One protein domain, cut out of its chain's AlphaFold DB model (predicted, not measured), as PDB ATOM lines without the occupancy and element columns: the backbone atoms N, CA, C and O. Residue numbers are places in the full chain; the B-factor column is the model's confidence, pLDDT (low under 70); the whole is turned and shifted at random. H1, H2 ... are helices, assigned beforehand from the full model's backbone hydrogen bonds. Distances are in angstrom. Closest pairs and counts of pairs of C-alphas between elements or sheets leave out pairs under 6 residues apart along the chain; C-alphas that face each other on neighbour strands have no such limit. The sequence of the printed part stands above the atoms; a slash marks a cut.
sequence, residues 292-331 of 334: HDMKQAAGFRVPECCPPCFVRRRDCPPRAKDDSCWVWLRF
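AT A GLANCE: This is residues 292 to 331 of the 334 residues of an uncharacterized protein of Ophiocordyceps unilateralis (UniProt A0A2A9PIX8). This domain has little regular structure: it is a small compact body of loops with two short helices, H1 and H2, at opposite ends of its longest axis. The long stretch after H2, residues 312 to 331, folds back through the middle between them. The printed part has 40 residues, with two named helices, H1 then H2, and no named strand; the class is all helix, with only 11 residues in named elements. It is compact, with a radius of gyration of the C-alphas of 8.8 A, and rounded, spanning 21 by 19 by 14 A.

HOW THE PARTS SIT: H1, residues 292 to 297, and H2, residues 307 to 311, are apart. A short link of 9 residues joins them. In both helices every O i to N i+4 pair is within hydrogen-bond range.

IN THESE COORDINATES: H1 begins at C-alpha 292 (-6.717, -18.419, -106.992) and is 8.7 A long from first to last C-alpha. H2 measures 6.1 A and ends at C-alpha 311 (-4.078, 1.039, -108.573).

THE WHOLE: The C-alphas farthest apart, of Ala 297 and Arg 312, are 22.0 A apart. The printed part has no cut. Mean pLDDT of the printed part is 90.9; Val 302 is under 70.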
ATOM      1  N   HIS A 292      -7.935 -17.905-107.619       93.12
ATOM      2  CA  HIS A 292      -6.717 -18.419-106.992       93.12
ATOM      3  C   HIS A 292      -5.796 -19.107-108.013       93.12
ATOM      4  O   HIS A 292      -4.638 -18.722-108.153       93.12
ATOM      5  N   ASP A 293      -6.330 -20.064-108.774       93.19
ATOM      6  CA  ASP A 293      -5.581 -20.818-109.785       93.19
ATOM      7  C   ASP A 293      -5.055 -19.890-110.887       93.19
ATOM      8  O   ASP A 293      -3.910 -20.020-111.312       93.19
ATOM      9  N   MET A 294      -5.854 -18.898-111.299       93.56
ATOM     10  CA  MET A 294      -5.420 -17.882-112.262       93.56
ATOM     11  C   MET A 294      -4.225 -17.071-111.754       93.56
ATOM     12  O   MET A 294      -3.286 -16.830-112.507       93.56
ATOM     13  N   LYS A 295      -4.244 -16.645-110.484       92.31
ATOM     14  CA  LYS A 295      -3.115 -15.924-109.879       92.31
ATOM     15  C   LYS A 295      -1.865 -16.792-109.827       92.31
ATOM     16  O   LYS A 295      -0.802 -16.320-110.215       92.31
ATOM     17  N   GLN A 296      -2.011 -18.040-109.385       91.25
ATOM     18  CA  GLN A 296      -0.902 -18.979-109.256       91.25
ATOM     19  C   GLN A 296      -0.259 -19.277-110.616       91.25
ATOM     20  O   GLN A 296       0.957 -19.193-110.741       91.25
ATOM     21  N   ALA A 297      -1.067 -19.535-111.646       90.12
ATOM     22  CA  ALA A 297      -0.587 -19.748-113.010       90.12
ATOM     23  C   ALA A 297       0.054 -18.490-113.626       90.12
ATOM     24  O   ALA A 297       0.966 -18.597-114.438       90.12
ATOM     25  N   ALA A 298      -0.372 -17.293-113.214       89.38
ATOM     26  CA  ALA A 298       0.257 -16.034-113.609       89.38
ATOM     27  C   ALA A 298       1.466 -15.637-112.727       89.38
ATOM     28  O   ALA A 298       1.995 -14.538-112.894       89.38
ATOM     29  N   GLY A 299       1.894 -16.495-111.790       91.19
ATOM     30  CA  GLY A 299       3.063 -16.271-110.933       91.19
ATOM     31  C   GLY A 299       2.842 -15.318-109.750       91.19
ATOM     32  O   GLY A 299       3.804 -14.926-109.096       91.19
ATOM     33  N   PHE A 300       1.599 -14.939-109.446       87.69
ATOM     34  CA  PHE A 300       1.283 -14.078-108.303       87.69
ATOM     35  C   PHE A 300       1.103 -14.904-107.025       87.69
ATOM     36  O   PHE A 300       0.339 -15.874-107.001       87.69
ATOM     37  N   ARG A 301       1.744 -14.486-105.925       84.50
ATOM     38  CA  ARG A 301       1.518 -15.075-104.596       84.50
ATOM     39  C   ARG A 301       0.236 -14.497-103.998       84.50
ATOM     40  O   ARG A 301       0.002 -13.298-104.057       84.50
ATOM     41  N   VAL A 302      -0.628 -15.317-103.408       68.81
ATOM     42  CA  VAL A 302      -1.829 -14.815-102.709       68.81
ATOM     43  C   VAL A 302      -1.382 -14.057-101.448       68.81
ATOM     44  O   VAL A 302      -0.590 -14.622-100.696       68.81
ATOM     45  N   PRO A 303      -1.854 -12.818-101.171       71.19
ATOM     46  CA  PRO A 303      -3.012 -12.115-101.744       71.19
ATOM     47  C   PRO A 303      -2.700 -11.073-102.834       71.19
ATOM     48  O   PRO A 303      -3.580 -10.279-103.173       71.19
ATOM     49  N   GLU A 304      -1.496 -11.055-103.396       84.69
ATOM     50  CA  GLU A 304      -1.032 -10.003-104.298       84.69
ATOM     51  C   GLU A 304      -1.983  -9.799-105.489       84.69
ATOM     52  O   GLU A 304      -2.562 -10.733-106.064       84.69
ATOM     53  N   CYS A 305      -2.211  -8.530-105.813       92.00
ATOM     54  CA  CYS A 305      -2.958  -8.097-106.985       92.00
ATOM     55  C   CYS A 305      -1.960  -7.590-108.022       92.00
ATOM     56  O   CYS A 305      -0.967  -6.955-107.668       92.00
ATOM     57  N   CYS A 306      -2.252  -7.785-109.308       93.25
ATOM     58  CA  CYS A 306      -1.435  -7.164-110.342       93.25
ATOM     59  C   CYS A 306      -1.488  -5.624-110.226       93.25
ATOM     60  O   CYS A 306      -2.529  -5.079-109.826       93.25
ATOM     61  N   PRO A 307      -0.411  -4.902-110.598       91.06
ATOM     62  CA  PRO A 307      -0.329  -3.453-110.410       91.06
ATOM     63  C   PRO A 307      -1.528  -2.672-110.979       91.06
ATOM     64  O   PRO A 307      -2.060  -1.816-110.266       91.06
ATOM     65  N   PRO A 308      -2.060  -2.992-112.180       92.75
ATOM     66  CA  PRO A 308      -3.241  -2.302-112.701       92.75
ATOM     67  C   PRO A 308      -4.500  -2.468-111.839       92.75
ATOM     68  O   PRO A 308      -5.273  -1.523-111.679       92.75
ATOM     69  N   CYS A 309      -4.727  -3.655-111.265       94.94
ATOM     70  CA  CYS A 309      -5.886  -3.892-110.397       94.94
ATOM     71  C   CYS A 309      -5.699  -3.264-109.014       94.94
ATOM     72  O   CYS A 309      -6.660  -2.731-108.461       94.94
ATOM     73  N   PHE A 310      -4.465  -3.255-108.499       93.25
ATOM     74  CA  PHE A 310      -4.124  -2.592-107.242       93.25
ATOM     75  C   PHE A 310      -4.371  -1.078-107.312       93.25
ATOM     76  O   PHE A 310      -5.092  -0.534-106.476       93.25
ATOM     77  N   VAL A 311      -3.873  -0.409-108.359       91.75
ATOM     78  CA  VAL A 311      -4.078   1.039-108.573       91.75
ATOM     79  C   VAL A 311      -5.565   1.386-108.674       91.75
ATOM     80  O   VAL A 311      -6.007   2.397-108.132       91.75
ATOM     81  N   ARG A 312      -6.360   0.525-109.320       94.06
ATOM     82  CA  ARG A 312      -7.812   0.708-109.473       94.06
ATOM     83  C   ARG A 312      -8.638   0.223-108.276       94.06
ATOM     84  O   ARG A 312      -9.858   0.333-108.330       94.06
ATOM     85  N   ARG A 313      -8.000  -0.306-107.221       94.19
ATOM     86  CA  ARG A 313      -8.647  -0.853-106.012       94.19
ATOM     87  C   ARG A 313      -9.788  -1.831-106.323       94.19
ATOM     88  O   ARG A 313     -10.878  -1.724-105.764       94.19
ATOM     89  N   ARG A 314      -9.539  -2.769-107.235       94.31
ATOM     90  CA  ARG A 314     -10.509  -3.790-107.663       94.31
ATOM     91  C   ARG A 314      -9.975  -5.200-107.444       94.31
ATOM     92  O   ARG A 314      -8.764  -5.389-107.319       94.31
ATOM     93  N   ASP A 315     -10.878  -6.176-107.476       93.75
ATOM     94  CA  ASP A 315     -10.527  -7.594-107.423       93.75
ATOM     95  C   ASP A 315      -9.551  -7.972-108.546       93.75
ATOM     96  O   ASP A 315      -9.632  -7.469-109.673       93.75
ATOM     97  N   CYS A 316      -8.618  -8.868-108.234       93.31
ATOM     98  CA  CYS A 316      -7.639  -9.392-109.175       93.31
ATOM     99  C   CYS A 316      -7.692 -10.928-109.165       93.31
ATOM    100  O   CYS A 316      -7.572 -11.495-108.080       93.31
ATOM    101  N   PRO A 317      -7.834 -11.596-110.322       94.56
ATOM    102  CA  PRO A 317      -8.395 -11.028-111.548       94.56
ATOM    103  C   PRO A 317      -9.851 -10.558-111.325       94.56
ATOM    104  O   PRO A 317     -10.564 -11.142-110.506       94.56
ATOM    105  N   PRO A 318     -10.316  -9.504-112.021       94.00
ATOM    106  CA  PRO A 318     -11.724  -9.115-112.002       94.00
ATOM    107  C   PRO A 318     -12.607 -10.238-112.568       94.00
ATOM    108  O   PRO A 318     -12.168 -11.008-113.422       94.00
ATOM    109  N   ARG A 319     -13.868 -10.313-112.111       92.94
ATOM    110  CA  ARG A 319     -14.831 -11.348-112.548       92.94
ATOM    111  C   ARG A 319     -15.119 -11.316-114.054       92.94
ATOM    112  O   ARG A 319     -15.380 -12.360-114.640       92.94
ATOM    113  N   ALA A 320     -15.117 -10.127-114.648       92.38
ATOM    114  CA  ALA A 320     -15.192  -9.947-116.093       92.38
ATOM    115  C   ALA A 320     -13.777  -9.847-116.670       92.38
ATOM    116  O   ALA A 320     -12.889  -9.299-116.007       92.38
ATOM    117  N   LYS A 321     -13.588 -10.349-117.898       89.94
ATOM    118  CA  LYS A 321     -12.334 -10.186-118.635       89.94
ATOM    119  C   LYS A 321     -11.999  -8.706-118.758       89.94
ATOM    120  O   LYS A 321     -12.860  -7.875-119.041       89.94
ATOM    121  N   ASP A 322     -10.744  -8.388-118.481       92.12
ATOM    122  CA  ASP A 322     -10.243  -7.028-118.527       92.12
ATOM    123  C   ASP A 322      -8.809  -7.043-119.047       92.12
ATOM    124  O   ASP A 322      -7.902  -7.513-118.358       92.12
ATOM    125  N   ASP A 323      -8.613  -6.487-120.239       92.06
ATOM    126  CA  ASP A 323      -7.328  -6.501-120.950       92.06
ATOM    127  C   ASP A 323      -6.235  -5.689-120.240       92.06
ATOM    128  O   ASP A 323      -5.051  -5.820-120.531       92.06
ATOM    129  N   SER A 324      -6.601  -4.855-119.263       93.06
ATOM    130  CA  SER A 324      -5.624  -4.166-118.419       93.06
ATOM    131  C   SER A 324      -5.205  -4.980-117.194       93.06
ATOM    132  O   SER A 324      -4.308  -4.566-116.464       93.06
ATOM    133  N   CYS A 325      -5.825  -6.132-116.919       94.44
ATOM    134  CA  CYS A 325      -5.402  -7.027-115.849       94.44
ATOM    135  C   CYS A 325      -4.320  -7.991-116.350       94.44
ATOM    136  O   CYS A 325      -4.585  -8.863-117.166       94.44
ATOM    137  N   TRP A 326      -3.114  -7.909-115.783       92.62
ATOM    138  CA  TRP A 326      -2.007  -8.795-116.176       92.62
ATOM    139  C   TRP A 326      -2.275 -10.284-115.938       92.62
ATOM    140  O   TRP A 326      -1.739 -11.111-116.662       92.62
ATOM    141  N   VAL A 327      -3.127 -10.628-114.966       92.94
ATOM    142  CA  VAL A 327      -3.558 -12.019-114.771       92.94
ATOM    143  C   VAL A 327      -4.417 -12.477-115.951       92.94
ATOM    144  O   VAL A 327      -4.221 -13.582-116.426       92.94
ATOM    145  N   TRP A 328      -5.314 -11.628-116.470       94.19
ATOM    146  CA  TRP A 328      -6.124 -11.950-117.651       94.19
ATOM    147  C   TRP A 328      -5.306 -12.044-118.938       94.19
ATOM    148  O   TRP A 328      -5.641 -12.860-119.781       94.19
ATOM    149  N   LEU A 329      -4.216 -11.283-119.079       91.81
ATOM    150  CA  LEU A 329      -3.356 -11.334-120.273       91.81
ATOM    151  C   LEU A 329      -2.695 -12.703-120.513       91.81
ATOM    152  O   LEU A 329      -2.216 -12.957-121.613       91.81
ATOM    153  N   ARG A 330      -2.669 -13.584-119.505       89.69
ATOM    154  CA  ARG A 330      -2.159 -14.959-119.618       89.69
ATOM    155  C   ARG A 330      -3.205 -15.974-120.095       89.69
ATOM    156  O   ARG A 330      -2.839 -17.114-120.355       89.69
ATOM    157  N   PHE A 331      -4.477 -15.588-120.211       90.31
ATOM    158  CA  PHE A 331      -5.567 -16.489-120.593       90.31
ATOM    159  C   PHE A 331      -6.365 -15.905-121.763       90.31
ATOM    160  O   PHE A 331      -6.870 -14.784-121.676       90.31
TER     161      PHE A 331